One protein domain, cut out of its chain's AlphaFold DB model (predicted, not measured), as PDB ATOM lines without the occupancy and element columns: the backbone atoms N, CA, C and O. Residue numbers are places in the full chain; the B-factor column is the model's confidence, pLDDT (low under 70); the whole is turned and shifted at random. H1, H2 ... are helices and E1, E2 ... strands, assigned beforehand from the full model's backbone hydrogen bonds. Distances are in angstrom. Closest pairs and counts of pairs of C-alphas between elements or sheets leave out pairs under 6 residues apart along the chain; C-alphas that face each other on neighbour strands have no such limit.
ATOM      1  N   PRO A 194     169.762 229.739 284.807       91.44
ATOM      2  CA  PRO A 194     169.753 230.245 286.179       91.44
ATOM      3  C   PRO A 194     168.938 231.543 286.346       91.44
ATOM      4  O   PRO A 194     168.916 232.392 285.458       91.44
ATOM      5  N   GLU A 195     168.295 231.736 287.501       91.25
ATOM      6  CA  GLU A 195     167.436 232.910 287.763       91.25
ATOM      7  C   GLU A 195     168.191 234.250 287.699       91.25
ATOM      8  O   GLU A 195     167.699 235.236 287.155       91.25
ATOM      9  N   ASP A 196     169.420 234.287 288.201       92.56
ATOM     10  CA  ASP A 196     170.317 235.442 288.093       92.56
ATOM     11  C   ASP A 196     170.749 235.718 286.644       92.56
ATOM     12  O   ASP A 196     170.925 236.877 286.266       92.56
ATOM     13  N   VAL A 197     170.835 234.683 285.801       94.44
ATOM     14  CA  VAL A 197     171.056 234.842 284.353       94.44
ATOM     15  C   VAL A 197     169.818 235.434 283.676       94.44
ATOM     16  O   VAL A 197     169.963 236.315 282.832       94.44
ATOM     17  N   LYS A 198     168.603 235.019 284.065       93.06
ATOM     18  CA  LYS A 198     167.346 235.611 283.559       93.06
ATOM     19  C   LYS A 198     167.205 237.090 283.925       93.06
ATOM     20  O   LYS A 198     166.614 237.851 283.164       93.06
ATOM     21  N   GLY A 199     167.755 237.501 285.069       91.19
ATOM     22  CA  GLY A 199     167.786 238.901 285.499       91.19
ATOM     23  C   GLY A 199     168.725 239.801 284.685       91.19
ATOM     24  O   GLY A 199     168.637 241.024 284.795       91.19
ATOM     25  N   CYS A 200     169.617 239.235 283.865       91.94
ATOM     26  CA  CYS A 200     170.553 240.009 283.054       91.94
ATOM     27  C   CYS A 200     169.865 240.557 281.798       91.94
ATOM     28  O   CYS A 200     169.435 239.804 280.925       91.94
ATOM     29  N   THR A 201     169.803 241.885 281.677       87.94
ATOM     30  CA  THR A 201     169.123 242.549 280.548       87.94
ATOM     31  C   THR A 201     170.076 242.960 279.432       87.94
ATOM     32  O   THR A 201     169.652 243.096 278.282       87.94
ATOM     33  N   LYS A 202     171.365 243.141 279.746       90.50
ATOM     34  CA  LYS A 202     172.400 243.536 278.787       90.50
ATOM     35  C   LYS A 202     173.527 242.496 278.698       90.50
ATOM     36  O   LYS A 202     173.804 241.806 279.679       90.50
ATOM     37  N   PRO A 203     174.224 242.383 277.551       89.06
ATOM     38  CA  PRO A 203     175.359 241.469 277.410       89.06
ATOM     39  C   PRO A 203     176.505 241.732 278.398       89.06
ATOM     40  O   PRO A 203     177.190 240.794 278.796       89.06
ATOM     41  N   GLU A 204     176.720 242.987 278.798       92.19
ATOM     42  CA  GLU A 204     177.724 243.363 279.799       92.19
ATOM     43  C   GLU A 204     177.378 242.792 281.181       92.19
ATOM     44  O   GLU A 204     178.269 242.296 281.871       92.19
ATOM     45  N   ASP A 205     176.089 242.777 281.549       93.00
ATOM     46  CA  ASP A 205     175.610 242.205 282.814       93.00
ATOM     47  C   ASP A 205     175.939 240.706 282.885       93.00
ATOM     48  O   ASP A 205     176.395 240.213 283.915       93.00
ATOM     49  N   LEU A 206     175.788 239.984 281.764       93.75
ATOM     50  CA  LEU A 206     176.126 238.560 281.676       93.75
ATOM     51  C   LEU A 206     177.627 238.307 281.847       93.75
ATOM     52  O   LEU A 206     178.019 237.344 282.508       93.75
ATOM     53  N   VAL A 207     178.481 239.147 281.254       94.69
ATOM     54  CA  VAL A 207     179.941 239.024 281.411       94.69
ATOM     55  C   VAL A 207     180.346 239.338 282.851       94.69
ATOM     56  O   VAL A 207     181.167 238.615 283.416       94.69
ATOM     57  N   ALA A 208     179.741 240.353 283.471       93.38
ATOM     58  CA  ALA A 208     179.960 240.670 284.878       93.38
ATOM     59  C   ALA A 208     179.510 239.534 285.808       93.38
ATOM     60  O   ALA A 208     180.264 239.142 286.700       93.38
ATOM     61  N   LEU A 209     178.337 238.944 285.553       93.94
ATOM     62  CA  LEU A 209     177.847 237.774 286.280       93.94
ATOM     63  C   LEU A 209     178.815 236.594 286.143       93.94
ATOM     64  O   LEU A 209     179.196 235.989 287.145       93.94
ATOM     65  N   PHE A 210     179.277 236.303 284.925       94.88
ATOM     66  CA  PHE A 210     180.273 235.263 284.675       94.88
ATOM     67  C   PHE A 210     181.605 235.528 285.395       94.88
ATOM     68  O   PHE A 210     182.172 234.611 285.986       94.88
ATOM     69  N   HIS A 211     182.103 236.768 285.408       93.94
ATOM     70  CA  HIS A 211     183.298 237.116 286.183       93.94
ATOM     71  C   HIS A 211     183.076 236.849 287.677       93.94
ATOM     72  O   HIS A 211     183.913 236.193 288.297       93.94
ATOM     73  N   GLY A 212     181.933 237.261 288.235       92.19
ATOM     74  CA  GLY A 212     181.575 236.997 289.634       92.19
ATOM     75  C   GLY A 212     181.480 235.502 289.956       92.19
ATOM     76  O   GLY A 212     181.997 235.034 290.972       92.19
ATOM     77  N   TYR A 213     180.896 234.720 289.050       93.06
ATOM     78  CA  TYR A 213     180.859 233.261 289.117       93.06
ATOM     79  C   TYR A 213     182.257 232.650 289.207       93.06
ATOM     80  O   TYR A 213     182.536 231.881 290.130       93.06
ATOM     81  N   ILE A 214     183.157 233.011 288.292       93.06
ATOM     82  CA  ILE A 214     184.518 232.469 288.278       93.06
ATOM     83  C   ILE A 214     185.317 232.948 289.495       93.06
ATOM     84  O   ILE A 214     185.994 232.138 290.120       93.06
ATOM     85  N   GLN A 215     185.200 234.216 289.896       91.62
ATOM     86  CA  GLN A 215     185.858 234.765 291.090       91.62
ATOM     87  C   GLN A 215     185.448 234.068 292.391       91.62
ATOM     88  O   GLN A 215     186.269 233.966 293.308       91.62
ATOM     89  N   SER A 216     184.204 233.580 292.472       89.62
ATOM     90  CA  SER A 216     183.705 232.848 293.642       89.62
ATOM     91  C   SER A 216     184.429 231.513 293.871       89.62
ATOM     92  O   SER A 216     184.418 230.974 294.980       89.62
ATOM     93  N   ASN A 217     185.101 230.985 292.842       88.00
ATOM     94  CA  ASN A 217     185.940 229.806 292.969       88.00
ATOM     95  C   ASN A 217     187.318 230.150 293.575       88.00
ATOM     96  O   ASN A 217     187.852 231.242 293.352       88.00
ATOM     97  N   PRO A 218     187.954 229.192 294.283       84.94
ATOM     98  CA  PRO A 218     189.358 229.308 294.678       84.94
ATOM     99  C   PRO A 218     190.268 229.549 293.469       84.94
ATOM    100  O   PRO A 218     189.995 229.005 292.402       84.94
ATOM    101  N   ASP A 219     191.382 230.261 293.651       83.38
ATOM    102  CA  ASP A 219     192.278 230.697 292.563       83.38
ATOM    103  C   ASP A 219     192.659 229.585 291.578       83.38
ATOM    104  O   ASP A 219     192.530 229.742 290.368       83.38
ATOM    105  N   HIS A 220     193.021 228.407 292.091       79.75
ATOM    106  CA  HIS A 220     193.393 227.237 291.283       79.75
ATOM    107  C   HIS A 220     192.230 226.611 290.478       79.75
ATOM    108  O   HIS A 220     192.432 225.622 289.776       79.75
ATOM    109  N   ARG A 221     191.007 227.135 290.614       79.06
ATOM    110  CA  ARG A 221     189.789 226.745 289.883       79.06
ATOM    111  C   ARG A 221     189.169 227.911 289.103       79.06
ATOM    112  O   ARG A 221     188.070 227.756 288.571       79.06
ATOM    113  N   ARG A 222     189.840 229.065 289.008       89.62
ATOM    114  CA  ARG A 222     189.381 230.239 288.239       89.62
ATOM    115  C   ARG A 222     189.655 230.086 286.739       89.62
ATOM    116  O   ARG A 222     190.282 230.924 286.095       89.62
ATOM    117  N   SER A 223     189.191 228.976 286.184       91.38
ATOM    118  CA  SER A 223     189.457 228.560 284.812       91.38
ATOM    119  C   SER A 223     188.210 227.962 284.181       91.38
ATOM    120  O   SER A 223     187.368 227.397 284.879       91.38
ATOM    121  N   VAL A 224     188.152 228.000 282.859       94.62
ATOM    122  CA  VAL A 224     187.125 227.339 282.056       94.62
ATOM    123  C   VAL A 224     187.762 226.294 281.152       94.62
ATOM    124  O   VAL A 224     188.930 226.405 280.782       94.62
ATOM    125  N   TYR A 225     187.002 225.274 280.780       94.50
ATOM    126  CA  TYR A 225     187.407 224.322 279.758       94.50
ATOM    127  C   TYR A 225     186.775 224.715 278.425       94.50
ATOM    128  O   TYR A 225     185.553 224.842 278.325       94.50
ATOM    129  N   LEU A 226     187.600 224.898 277.394       94.94
ATOM    130  CA  LEU A 226     187.143 225.268 276.061       94.94
ATOM    131  C   LEU A 226     186.894 224.020 275.225       94.94
ATOM    132  O   LEU A 226     187.692 223.083 275.202       94.94
ATOM    133  N   SER A 227     185.798 224.031 274.483       94.38
ATOM    134  CA  SER A 227     185.538 223.077 273.405       94.38
ATOM    135  C   SER A 227     185.132 223.829 272.143       94.38
ATOM    136  O   SER A 227     184.520 224.894 272.227       94.38
ATOM    137  N   LYS A 228     185.502 223.304 270.978       93.06
ATOM    138  CA  LYS A 228     185.184 223.874 269.668       93.06
ATOM    139  C   LYS A 228     184.160 222.993 268.978       93.06
ATOM    140  O   LYS A 228     184.349 221.785 268.892       93.06
ATOM    141  N   MET A 229     183.133 223.607 268.410       89.38
ATOM    142  CA  MET A 229     182.269 222.907 267.468       89.38
ATOM    143  C   MET A 229     183.029 222.691 266.152       89.38
ATOM    144  O   MET A 229     183.547 223.643 265.562       89.38
ATOM    145  N   SER A 230     183.101 221.445 265.695       86.38
ATOM    146  CA  SER A 230     183.716 221.073 264.424       86.38
ATOM    147  C   SER A 230     182.723 220.292 263.578       86.38
ATOM    148  O   SER A 230     181.989 219.457 264.096       86.38
ATOM    149  N   GLN A 231     182.693 220.566 262.279       83.56
ATOM    150  CA  GLN A 231     181.893 219.798 261.339       83.56
ATOM    151  C   GLN A 231     182.824 218.870 260.562       83.56
ATOM    152  O   GLN A 231     183.719 219.330 259.848       83.56
ATOM    153  N   ASP A 232     182.614 217.565 260.699       77.56
ATOM    154  CA  ASP A 232     183.308 216.576 259.892       77.56
ATOM    155  C   ASP A 232     182.726 216.588 258.476       77.56
ATOM    156  O   ASP A 232     181.631 216.087 258.205       77.56
ATOM    157  N   VAL A 233     183.497 217.159 257.555       72.06
ATOM    158  CA  VAL A 233     183.138 217.303 256.141       72.06
ATOM    159  C   VAL A 233     182.913 215.943 255.463       72.06
ATOM    160  O   VAL A 233     182.181 215.871 254.480       72.06
ATOM    161  N   ARG A 234     183.512 214.852 255.965       73.81
ATOM    162  CA  ARG A 234     183.407 213.517 255.348       73.81
ATOM    163  C   ARG A 234     182.099 212.815 255.679       73.81
ATOM    164  O   ARG A 234     181.551 212.132 254.820       73.81
ATOM    165  N   PHE A 235     181.627 212.957 256.914       72.44
ATOM    166  CA  PHE A 235     180.431 212.259 257.398       72.44
ATOM    167  C   PHE A 235     179.225 213.185 257.580       72.44
ATOM    168  O   PHE A 235     178.142 212.703 257.902       72.44
ATOM    169  N   GLY A 236     179.404 214.497 257.396       78.06
ATOM    170  CA  GLY A 236     178.367 215.505 257.623       78.06
ATOM    171  C   GLY A 236     177.960 215.645 259.092       78.06
ATOM    172  O   GLY A 236     176.940 216.265 259.373       78.06
ATOM    173  N   ARG A 237     178.739 215.061 260.010       85.12
ATOM    174  CA  ARG A 237     178.479 215.049 261.452       85.12
ATOM    175  C   ARG A 237     179.111 216.258 262.115       85.12
ATOM    176  O   ARG A 237     180.188 216.704 261.724       85.12
ATOM    177  N   THR A 238     178.454 216.759 263.139       88.56
ATOM    178  CA  THR A 238     178.961 217.787 264.030       88.56
ATOM    179  C   THR A 238     179.491 217.123 265.288       88.56
ATOM    180  O   THR A 238     178.811 216.305 265.905       88.56
ATOM    181  N   ASP A 239     180.688 217.521 265.690       88.44
ATOM    182  CA  ASP A 239     181.340 217.068 266.909       88.44
ATOM    183  C   ASP A 239     181.757 218.260 267.781       88.44
ATOM    184  O   ASP A 239     181.940 219.390 267.306       88.44
ATOM    185  N   ILE A 240     181.918 218.008 269.076       90.19
ATOM    186  CA  ILE A 240     182.438 218.969 270.045       90.19
ATOM    187  C   ILE A 240     183.852 218.537 270.420       90.19
ATOM    188  O   ILE A 240     184.080 217.673 271.264       90.19
ATOM    189  N   VAL A 241     184.829 219.193 269.801       89.88
ATOM    190  CA  VAL A 241     186.244 218.877 269.971       89.88
ATOM    191  C   VAL A 241     186.775 219.560 271.235       89.88
ATOM    192  O   VAL A 241     186.738 220.796 271.322       89.88
ATOM    193  N   PRO A 242     187.295 218.809 272.222       90.12
ATOM    194  CA  PRO A 242     187.920 219.401 273.395       90.12
ATOM    195  C   PRO A 242     189.184 220.171 273.000       90.12
ATOM    196  O   PRO A 242     190.018 219.672 272.245       90.12
ATOM    197  N   ILE A 243     189.330 221.393 273.515       91.31
ATOM    198  CA  ILE A 243     190.519 222.222 273.291       91.31
ATOM    199  C   ILE A 243     191.453 222.118 274.484       91.31
ATOM    200  O   ILE A 243     192.622 221.813 274.307       91.31
ATOM    201  N   GLY A 244     190.948 222.394 275.687       89.88
ATOM    202  CA  GLY A 244     191.762 222.403 276.897       89.88
ATOM    203  C   GLY A 244     191.315 223.442 277.917       89.88
ATOM    204  O   GLY A 244     190.360 224.197 277.709       89.88
ATOM    205  N   GLN A 245     192.020 223.468 279.043       91.06
ATOM    206  CA  GLN A 245     191.740 224.373 280.153       91.06
ATOM    207  C   GLN A 245     192.375 225.750 279.904       91.06
ATOM    208  O   GLN A 245     193.502 225.858 279.424       91.06
ATOM    209  N   SER A 246     191.652 226.810 280.252       93.50
ATOM    210  CA  SER A 246     192.073 228.201 280.103       93.50
ATOM    211  C   SER A 246     191.738 228.997 281.348       93.50
ATOM    212  O   SER A 246     190.593 229.008 281.801       93.50
ATOM    213  N   ASP A 247     192.698 229.782 281.816       93.56
ATOM    214  CA  ASP A 247     192.447 230.786 282.843       93.56
ATOM    215  C   ASP A 247     191.626 231.943 282.272       93.56
ATOM    216  O   ASP A 247     191.832 232.362 281.125       93.56
ATOM    217  N   VAL A 248     190.708 232.465 283.086       94.12
ATOM    218  CA  VAL A 248     189.970 233.690 282.768       94.12
ATOM    219  C   VAL A 248     190.801 234.882 283.229       94.12
ATOM    220  O   VAL A 248     191.275 234.926 284.362       94.12
ATOM    221  N   LEU A 249     191.028 235.835 282.330       92.38
ATOM    222  CA  LEU A 249     191.875 237.000 282.569       92.38
ATOM    223  C   LEU A 249     191.035 238.220 282.947       92.38
ATOM    224  O   LEU A 249     189.879 238.338 282.551       92.38
ATOM    225  N   GLY A 250     191.647 239.161 283.669       87.75
ATOM    226  CA  GLY A 250     190.989 240.418 284.032       87.75
ATOM    227  C   GLY A 250     189.844 240.238 285.028       87.75
ATOM    228  O   GLY A 250     188.920 241.047 285.035       87.75
ATOM    229  N   LEU A 251     189.895 239.183 285.849       86.38
ATOM    230  CA  LEU A 251     188.900 238.964 286.891       86.38
ATOM    231  C   LEU A 251     188.909 240.116 287.899       86.38
ATOM    232  O   LEU A 251     187.842 240.588 288.233       86.38
ATOM    233  N   ASP A 252     190.061 240.637 288.324       78.00
ATOM    234  CA  ASP A 252     190.131 241.659 289.389       78.00
ATOM    235  C   ASP A 252     189.615 243.062 288.991       78.00
ATOM    236  O   ASP A 252     189.592 243.971 289.820       78.00
ATOM    237  N   GLY A 253     189.220 243.266 287.729       72.31
ATOM    238  CA  GLY A 253     188.674 244.531 287.230       72.31
ATOM    239  C   GLY A 253     187.148 244.527 287.116       72.31
ATOM    240  O   GLY A 253     186.512 243.475 287.049       72.31
ATOM    241  N   GLU A 254     186.539 245.713 287.025       67.19
ATOM    242  CA  GLU A 254     185.117 245.815 286.689       67.19
ATOM    243  C   GLU A 254     184.876 245.352 285.244       67.19
ATOM    244  O   GLU A 254     185.329 245.975 284.278       67.19
ATOM    245  N   ALA A 255     184.127 244.262 285.086       68.00
ATOM    246  CA  ALA A 255     183.719 243.738 283.791       68.00
ATOM    247  C   ALA A 255     182.642 244.633 283.152       68.00
ATOM    248  O   ALA A 255     181.457 244.324 283.176       68.00
ATOM    249  N   ARG A 256     183.050 245.763 282.566       68.19
ATOM    250  CA  ARG A 256     182.161 246.670 281.808       68.19
ATOM    251  C   ARG A 256     182.161 246.395 280.302       68.19
ATOM    252  O   ARG A 256     181.867 247.286 279.509       68.19
ATOM    253  N   THR A 257     182.575 245.202 279.886       84.44
ATOM    254  CA  THR A 257     182.763 244.874 278.467       84.44
ATOM    255  C   THR A 257     181.901 243.691 278.056       84.44
ATOM    256  O   THR A 257     181.509 242.871 278.878       84.44
ATOM    257  N   THR A 258     181.656 243.568 276.754       89.38
ATOM    258  CA  THR A 258     180.977 242.411 276.149       89.38
ATOM    259  C   THR A 258     181.939 241.277 275.790       89.38
ATOM    260  O   THR A 258     181.571 240.347 275.069       89.38
ATOM    261  N   GLN A 259     183.199 241.377 276.216       93.81
ATOM    262  CA  GLN A 259     184.276 240.477 275.831       93.81
ATOM    263  C   GLN A 259     184.805 239.716 277.041       93.81
ATOM    264  O   GLN A 259     184.925 240.252 278.137       93.81
ATOM    265  N   ILE A 260     185.174 238.464 276.798       95.19
ATOM    266  CA  ILE A 260     185.824 237.596 277.773       95.19
ATOM    267  C   ILE A 260     187.230 237.316 277.259       95.19
ATOM    268  O   ILE A 260     187.412 236.924 276.101       95.19
ATOM    269  N   HIS A 261     188.221 237.515 278.121       95.12
ATOM    270  CA  HIS A 261     189.623 237.280 277.805       95.12
ATOM    271  C   HIS A 261     190.096 235.983 278.453       95.12
ATOM    272  O   HIS A 261     189.992 235.791 279.661       95.12
ATOM    273  N   LEU A 262     190.634 235.093 277.629       96.00
ATOM    274  CA  LEU A 262     191.018 233.737 277.992       96.00
ATOM    275  C   LEU A 262     192.502 233.537 277.692       96.00
ATOM    276  O   LEU A 262     192.980 233.921 276.620       96.00
ATOM    277  N   ARG A 263     193.256 232.943 278.619       95.19
ATOM    278  CA  ARG A 263     194.635 232.525 278.333       95.19
ATOM    279  C   ARG A 263     194.612 231.392 277.310       95.19
ATOM    280  O   ARG A 263     193.858 230.442 277.450       95.19
ATOM    281  N   ARG A 264     195.466 231.451 276.291       92.75
ATOM    282  CA  ARG A 264     195.536 230.377 275.293       92.75
ATOM    283  C   ARG A 264     195.850 229.023 275.973       92.75
ATOM    284  O   ARG A 264     196.865 228.960 276.671       92.75
ATOM    285  N   PRO A 265     195.021 227.973 275.781       90.81
ATOM    286  CA  PRO A 265     195.285 226.634 276.312       90.81
ATOM    287  C   PRO A 265     196.629 226.076 275.839       90.81
ATOM    288  O   PRO A 265     197.056 226.341 274.711       90.81
ATOM    289  N   VAL A 266     197.285 225.281 276.685       84.88
ATOM    290  CA  VAL A 266     198.607 224.694 276.388       84.88
ATOM    291  C   VAL A 266     198.504 223.674 275.256       84.88
ATOM    292  O   VAL A 266     199.389 223.581 274.410       84.88
ATOM    293  N   GLU A 267     197.391 222.956 275.192       82.00
ATOM    294  CA  GLU A 267     197.082 221.950 274.183       82.00
ATOM    295  C   GLU A 267     197.083 222.543 272.760       82.00
ATOM    296  O   GLU A 267     197.527 221.895 271.813       82.00
ATOM    297  N   MET A 268     196.699 223.818 272.614       80.81
ATOM    298  CA  MET A 268     196.745 224.559 271.344       80.81
ATOM    299  C   MET A 268     198.154 224.992 270.914       80.81
ATOM    300  O   MET A 268     198.311 225.552 269.829       80.81
ATOM    301  N   LEU A 269     199.165 224.835 271.773       77.19
ATOM    302  CA  LEU A 269     200.560 225.159 271.455       77.19
ATOM    303  C   LEU A 269     201.298 223.965 270.833       77.19
ATOM    304  O   LEU A 269     202.444 224.100 270.407       77.19
ATOM    305  N   THR A 270     200.656 222.796 270.790       76.62
ATOM    306  CA  THR A 270     201.207 221.596 270.161       76.62
ATOM    307  C   THR A 270     201.043 221.652 268.640       76.62
ATOM    308  O   THR A 270     200.131 222.299 268.129       76.62
ATOM    309  N   LYS A 271     201.935 220.976 267.900       69.69
ATOM    310  CA  LYS A 271     201.945 220.986 266.423       69.69
ATOM    311  C   LYS A 271     200.629 220.483 265.812       69.69
ATOM    312  O   LYS A 271     200.228 220.979 264.766       69.69
ATOM    313  N   ASP A 272     199.971 219.552 266.495       73.69
ATOM    314  CA  ASP A 272     198.696 218.948 266.093       73.69
ATOM    315  C   ASP A 272     197.512 219.493 266.919       73.69
ATOM    316  O   ASP A 272     196.437 218.895 266.964       73.69
ATOM    317  N   GLY A 273     197.720 220.613 267.621       71.12
ATOM    318  CA  GLY A 273     196.720 221.218 268.489       71.12
ATOM    319  C   GLY A 273     195.538 221.799 267.703       71.12
ATOM    320  O   GLY A 273     195.705 222.263 266.572       71.12
ATOM    321  N   PRO A 274     194.329 221.827 268.289       79.62
ATOM    322  CA  PRO A 274     193.161 222.385 267.623       79.62
ATOM    323  C   PRO A 274     193.341 223.887 267.358       79.62
ATOM    324  O   PRO A 274     193.631 224.671 268.264       79.62
ATOM    325  N   GLU A 275     193.135 224.311 266.110       84.56
ATOM    326  CA  GLU A 275     193.162 225.728 265.739       84.56
ATOM    327  C   GLU A 275     191.835 226.425 266.066       84.56
ATOM    328  O   GLU A 275     190.752 225.925 265.740       84.56
ATOM    329  N   LEU A 276     191.928 227.635 266.630       89.75
ATOM    330  CA  LEU A 276     190.810 228.571 266.772       89.75
ATOM    331  C   LEU A 276     191.022 229.791 265.886       89.75
ATOM    332  O   LEU A 276     192.039 230.483 266.006       89.75
ATOM    333  N   ARG A 277     190.031 230.069 265.046       91.31
ATOM    334  CA  ARG A 277     189.971 231.197 264.117       91.31
ATOM    335  C   ARG A 277     188.893 232.178 264.556       91.31
ATOM    336  O   ARG A 277     187.994 231.843 265.323       91.31
ATOM    337  N   GLU A 278     188.998 233.410 264.079       93.94
ATOM    338  CA  GLU A 278     187.944 234.402 264.288       93.94
ATOM    339  C   GLU A 278     186.632 233.914 263.663       93.94
ATOM    340  O   GLU A 278     186.619 233.372 262.560       93.94
ATOM    341  N   GLY A 279     185.530 234.075 264.395       93.00
ATOM    342  CA  GLY A 279     184.211 233.593 263.993       93.00
ATOM    343  C   GLY A 279     183.857 232.181 264.471       93.00
ATOM    344  O   GLY A 279     182.664 231.870 264.512       93.00
ATOM    345  N   ASP A 280     184.835 231.373 264.903       93.88
ATOM    346  CA  ASP A 280     184.579 230.027 265.432       93.88
ATOM    347  C   ASP A 280     183.633 230.071 266.639       93.88
ATOM    348  O   ASP A 280     183.693 230.983 267.474       93.88
ATOM    349  N   VAL A 281     182.766 229.063 266.750       94.50
ATOM    350  CA  VAL A 281     181.903 228.873 267.921       94.50
ATOM    351  C   VAL A 281     182.612 227.976 268.928       94.50
ATOM    352  O   VAL A 281     183.066 226.878 268.597       94.50
ATOM    353  N   VAL A 282     182.692 228.458 270.164       95.50
ATOM    354  CA  VAL A 282     183.309 227.752 271.286       95.50
ATOM    355  C   VAL A 282     182.342 227.652 272.452       95.50
ATOM    356  O   VAL A 282     181.489 228.513 272.650       95.50
ATOM    357  N   ILE A 283     182.503 226.601 273.243       96.19
ATOM    358  CA  ILE A 283     181.708 226.334 274.434       96.19
ATOM    359  C   ILE A 283     182.643 226.445 275.631       96.19
ATOM    360  O   ILE A 283     183.654 225.741 275.706       96.19
ATOM    361  N   LEU A 284     182.315 227.353 276.546       96.94
ATOM    362  CA  LEU A 284     183.011 227.515 277.814       96.94
ATOM    363  C   LEU A 284     182.308 226.650 278.856       96.94
ATOM    364  O   LEU A 284     181.174 226.947 279.219       96.94
ATOM    365  N   ASN A 285     182.969 225.601 279.337       96.06
ATOM    366  CA  ASN A 285     182.461 224.752 280.414       96.06
ATOM    367  C   ASN A 285     183.142 225.132 281.728       96.06
ATOM    368  O   ASN A 285     184.369 225.250 281.781       96.06
ATOM    369  N   PHE A 286     182.366 225.329 282.786       94.06
ATOM    370  CA  PHE A 286     182.893 225.725 284.088       94.06
ATOM    371  C   PHE A 286     181.993 225.252 285.223       94.06
ATOM    372  O   PHE A 286     180.792 225.077 285.054       94.06
ATOM    373  N   ALA A 287     182.581 225.052 286.397       92.00
ATOM    374  CA  ALA A 287     181.860 224.611 287.581       92.00
ATOM    375  C   ALA A 287     181.854 225.719 288.632       92.00
ATOM    376  O   ALA A 287     182.870 226.386 288.839       92.00
ATOM    377  N   LEU A 288     180.732 225.888 289.324       88.00
ATOM    378  CA  LEU A 288     180.642 226.710 290.524       88.00
ATOM    379  C   LEU A 288     180.674 225.799 291.735       88.00
ATOM    380  O   LEU A 288     179.920 224.823 291.813       88.00
ATOM    381  N   ARG A 289     181.513 226.139 292.715       74.69
ATOM    382  CA  ARG A 289     181.541 225.430 293.992       74.69
ATOM    383  C   ARG A 289     180.294 225.770 294.814       74.69
ATOM    384  O   ARG A 289     180.335 226.570 295.742       74.69
ATOM    385  N   LYS A 290     179.182 225.124 294.488       66.94
ATOM    386  CA  LYS A 290     177.969 225.060 295.303       66.94
ATOM    387  C   LYS A 290     177.743 223.585 295.616       66.94
ATOM    388  O   LYS A 290     177.514 222.801 294.708       66.94
ATOM    389  N   PHE A 291     177.882 223.197 296.884       55.50
ATOM    390  CA  PHE A 291     177.725 221.803 297.307       55.50
ATOM    391  C   PHE A 291     176.234 221.434 297.301       55.50
ATOM    392  O   PHE A 291     175.547 221.598 298.307       55.50
ATOM    393  N   ALA A 292     175.731 220.944 296.170       56.22
ATOM    394  CA  ALA A 292     174.397 220.365 296.061       56.22
ATOM    395  C   ALA A 292     174.545 218.847 295.911       56.22
ATOM    396  O   ALA A 292     175.067 218.362 294.913       56.22
ATOM    397  N   GLN A 293     174.151 218.092 296.942       58.44
ATOM    398  CA  GLN A 293     174.120 216.617 296.919       58.44
ATOM    399  C   GLN A 293     175.446 215.933 296.512       58.44
ATOM    400  O   GLN A 293     175.455 214.808 296.028       58.44
ATOM    401  N   GLY A 294     176.588 216.588 296.755       61.31
ATOM    402  CA  GLY A 294     177.925 216.032 296.508       61.31
ATOM    403  C   GLY A 294     178.559 216.381 295.154       61.31
ATOM    404  O   GLY A 294     179.720 216.017 294.945       61.31
ATOM    405  N   ALA A 295     177.863 217.122 294.287       73.31
ATOM    406  CA  ALA A 295     178.379 217.624 293.010       73.31
ATOM    407  C   ALA A 295     178.627 219.145 293.054       73.31
ATOM    408  O   ALA A 295     177.938 219.867 293.782       73.31
ATOM    409  N   ASP A 296     179.618 219.624 292.292       86.31
ATOM    410  CA  ASP A 296     179.699 221.048 291.935       86.31
ATOM    411  C   ASP A 296     178.614 221.357 290.881       86.31
ATOM    412  O   ASP A 296     178.196 220.459 290.154       86.31
ATOM    413  N   VAL A 297     178.159 222.611 290.769       89.19
ATOM    414  CA  VAL A 297     177.145 222.985 289.765       89.19
ATOM    415  C   VAL A 297     177.835 223.365 288.463       89.19
ATOM    416  O   VAL A 297     178.503 224.400 288.379       89.19
ATOM    417  N   HIS A 298     177.670 222.530 287.443       93.50
ATOM    418  CA  HIS A 298     178.305 222.713 286.140       93.50
ATOM    419  C   HIS A 298     177.471 223.614 285.238       93.50
ATOM    420  O   HIS A 298     176.244 223.549 285.237       93.50
ATOM    421  N   HIS A 299     178.153 224.471 284.489       94.75
ATOM    422  CA  HIS A 299     177.574 225.426 283.560       94.75
ATOM    423  C   HIS A 299     178.298 225.357 282.220       94.75
ATOM    424  O   HIS A 299     179.490 225.037 282.144       94.75
ATOM    425  N   ARG A 300     177.577 225.737 281.171       95.38
ATOM    426  CA  ARG A 300     178.120 225.974 279.841       95.38
ATOM    427  C   ARG A 300     177.706 227.347 279.334       95.38
ATOM    428  O   ARG A 300     176.599 227.815 279.597       95.38
ATOM    429  N   TRP A 301     178.586 227.977 278.569       96.38
ATOM    430  CA  TRP A 301     178.272 229.209 277.860       96.38
ATOM    431  C   TRP A 301     178.835 229.185 276.447       96.38
ATOM    432  O   TRP A 301     180.045 229.079 276.236       96.38
ATOM    433  N   VAL A 302     177.942 229.280 275.468       95.75
ATOM    434  CA  VAL A 302     178.316 229.345 274.059       95.75
ATOM    435  C   VAL A 302     178.823 230.749 273.754       95.75
ATOM    436  O   VAL A 302     178.190 231.750 274.084       95.75
ATOM    437  N   CYS A 303     179.978 230.826 273.112       96.25
ATOM    438  CA  CYS A 303     180.634 232.064 272.730       96.25
ATOM    439  C   CYS A 303     181.124 231.987 271.280       96.25
ATOM    440  O   CYS A 303     181.253 230.916 270.686       96.25
ATOM    441  N   ARG A 304     181.432 233.146 270.703       95.94
ATOM    442  CA  ARG A 304     182.101 233.268 269.406       95.94
ATOM    443  C   ARG A 304     183.489 233.861 269.595       95.94
ATOM    444  O   ARG A 304     183.645 234.856 270.305       95.94
ATOM    445  N   VAL A 305     184.487 233.282 268.935       96.62
ATOM    446  CA  VAL A 305     185.848 233.823 268.918       96.62
ATOM    447  C   VAL A 305     185.833 235.165 268.201       96.62
ATOM    448  O   VAL A 305     185.507 235.255 267.019       96.62
ATOM    449  N   HIS A 306     186.181 236.219 268.932       96.06
ATOM    450  CA  HIS A 306     186.320 237.560 268.384       96.06
ATOM    451  C   HIS A 306     187.743 237.818 267.891       96.06
ATOM    452  O   HIS A 306     187.910 238.427 266.845       96.06
ATOM    453  N   LYS A 307     188.748 237.353 268.643       94.62
ATOM    454  CA  LYS A 307     190.165 237.464 268.283       94.62
ATOM    455  C   LYS A 307     190.942 236.270 268.826       94.62
ATOM    456  O   LYS A 307     190.838 235.961 270.012       94.62
ATOM    457  N   SER A 308     191.750 235.632 267.985       91.62
ATOM    458  CA  SER A 308     192.631 234.521 268.376       91.62
ATOM    459  C   SER A 308     194.081 235.003 268.414       91.62
ATOM    460  O   SER A 308     194.789 234.986 267.411       91.62
ATOM    461  N   GLY A 309     194.516 235.519 269.564       88.56
ATOM    462  CA  GLY A 309     195.888 235.983 269.763       88.56
ATOM    463  C   GLY A 309     196.857 234.862 270.153       88.56
ATOM    464  O   GLY A 309     196.464 233.751 270.518       88.56
ATOM    465  N   VAL A 310     198.155 235.188 270.133       86.00
ATOM    466  CA  VAL A 310     199.243 234.247 270.475       86.00
ATOM    467  C   VAL A 310     199.169 233.792 271.937       86.00
ATOM    468  O   VAL A 310     199.380 232.622 272.228       86.00
ATOM    469  N   LYS A 311     198.853 234.706 272.864       90.38
ATOM    470  CA  LYS A 311     198.755 234.412 274.311       90.38
ATOM    471  C   LYS A 311     197.332 234.470 274.859       90.38
ATOM    472  O   LYS A 311     197.049 233.856 275.884       90.38
ATOM    473  N   VAL A 312     196.461 235.235 274.204       94.25
ATOM    474  CA  VAL A 312     195.114 235.551 274.686       94.25
ATOM    475  C   VAL A 312     194.114 235.312 273.569       94.25
ATOM    476  O   VAL A 312     194.314 235.773 272.445       94.25
ATOM    477  N   ILE A 313     193.037 234.617 273.900       95.50
ATOM    478  CA  ILE A 313     191.858 234.447 273.063       95.50
ATOM    479  C   ILE A 313     190.782 235.374 273.624       95.50
ATOM    480  O   ILE A 313     190.516 235.370 274.824       95.50
ATOM    481  N   THR A 314     190.164 236.171 272.762       96.06
ATOM    482  CA  THR A 314     189.023 237.008 273.128       96.06
ATOM    483  C   THR A 314     187.769 236.409 272.522       96.06
ATOM    484  O   THR A 314     187.700 236.210 271.305       96.06
ATOM    485  N   VAL A 315     186.765 236.155 273.354       96.75
ATOM    486  CA  VAL A 315     185.470 235.616 272.928       96.75
ATOM    487  C   VAL A 315     184.340 236.563 273.322       96.75
ATOM    488  O   VAL A 315     184.488 237.376 274.233       96.75
ATOM    489  N   ARG A 316     183.217 236.485 272.608       95.44
ATOM    490  CA  ARG A 316     181.982 237.208 272.931       95.44
ATOM    491  C   ARG A 316     180.840 236.221 273.170       95.44
ATOM    492  O   ARG A 316     180.752 235.252 272.411       95.44
ATOM    493  N   PRO A 317     179.960 236.468 274.148       94.00
ATOM    494  CA  PRO A 317     178.785 235.640 274.390       94.00
ATOM    495  C   PRO A 317     177.915 235.427 273.149       94.00
ATOM    496  O   PRO A 317     177.679 236.353 272.370       94.00
ATOM    497  N   LYS A 318     177.406 234.204 272.987       91.69
ATOM    498  CA  LYS A 318     176.397 233.818 271.997       91.69
ATOM    499  C   LYS A 318     175.275 233.082 272.737       91.69
ATOM    500  O   LYS A 318     175.269 231.861 272.805       91.69
ATOM    501  N   GLY A 319     174.329 233.840 273.287       90.12
ATOM    502  CA  GLY A 319     173.228 233.310 274.099       90.12
ATOM    503  C   GLY A 319     173.492 233.399 275.604       90.12
ATOM    504  O   GLY A 319     174.416 234.085 276.047       90.12
ATOM    505  N   LEU A 320     172.645 232.727 276.379       94.56
ATOM    506  CA  LEU A 320     172.661 232.756 277.842       94.56
ATOM    507  C   LEU A 320     173.567 231.663 278.421       94.56
ATOM    508  O   LEU A 320     173.850 230.655 277.770       94.56
ATOM    509  N   ILE A 321     174.018 231.874 279.657       95.56
ATOM    510  CA  ILE A 321     174.677 230.837 280.455       95.56
ATOM    511  C   ILE A 321     173.623 229.792 280.825       95.56
ATOM    512  O   ILE A 321     172.530 230.141 281.267       95.56
ATOM    513  N   GLN A 322     173.962 228.517 280.668       94.38
ATOM    514  CA  GLN A 322     173.095 227.398 281.028       94.38
ATOM    515  C   GLN A 322     173.759 226.567 282.123       94.38
ATOM    516  O   GLN A 322     174.957 226.295 282.041       94.38
TER     517      GLN A 322
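What this domain is: This is residues 194 to 322 of the 470 residues of an uncharacterized protein of Candidatus Latescibacteria bacterium (UniProt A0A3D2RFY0). One strongly twisted sheet of six strands folds back on itself like a partly closed barrel: the leaf E2 E1 E4 faces E6 E3, E5 is the hinge, and E2 and E3 come near each other where E2 ends. H2 packs on the sheet at one end, with H1 beyond it, and the tip of the hairpin E1 and E2, residues 232 to 237, sticks out. The 129 printed residues include three named helices and six named strands, in the order H1 H2 E1 E2 E3 H3 E4 E5 E6; the sheet runs E2 E1 E4 E5 E6 E3, all antiparallel, and the class is mixed. The whole is compact, with a radius of gyration of the C-alphas of 14.9 A and spans of 41 by 32 by 30 A.

Where its parts are: Find C-alpha 195 at (167.436, 232.910, 287.763), where H1, residues 195 to 198, begins. H2 follows at residues 203 to 215, 18.5 A long. From C-alpha 223 at (189.457, 228.560, 284.812), E1 runs 28.3 A to residue 232, and E2, residues 237 to 247, returns over 30.0 A. Next come E3, residues 260 to 263, and H3, residues 266 to 269. E4, residues 281 to 292, is 30.3 A long and bends by 68 degrees at residue 289. E5, residues 295 to 308, is 33.1 A long and bends by 80 degrees at residue 305. E6, residues 312 to 317, covers 16.3 A and ends at C-alpha 317, (178.785, 235.640, 274.390).

How they stand to each other: Start at edge strand E2: in its hairpin with E1, N 228 and O 241 are 2.8 A apart, within hydrogen-bond range. Between E1 and E4 look at N 227 and O 283, 3.0 A. The meander E4 E5 E6, each strand the antiparallel neighbour of the one before, shows N 284 and O 301 at 2.9 A, then N 304 and O 316 at 2.8 A. E6 and edge strand E3 have N 262 and O 313 at 2.8 A. The closest C-alphas of E2 and E3, those of Asp 247 and Arg 263, are 5.3 A apart. H2 is on the sheet; its closest C-alphas with E4 are those of Tyr 213 and Leu 288, 6.7 A. H3 only grazes the sheet, with residues 266 to 268. H1 is not on the sheet, and is close to H2 but not clearly touching, Val 197 and Leu 206 having the closest C-alphas at 6.8 A. In H2 every O i to N i+4 pair is within hydrogen-bond range; H1 and H3 are too short for such a pair.

The domain as a whole: The C-alphas farthest apart, those of Arg 234 and Glu 254, are 45.0 A apart. The printed part has no cut. The links E2 to E3 and H3 to E4 are long. Mean pLDDT of the printed part is 87.8; look for values under 70 at residues 254 to 256, 271 and 290 to 294.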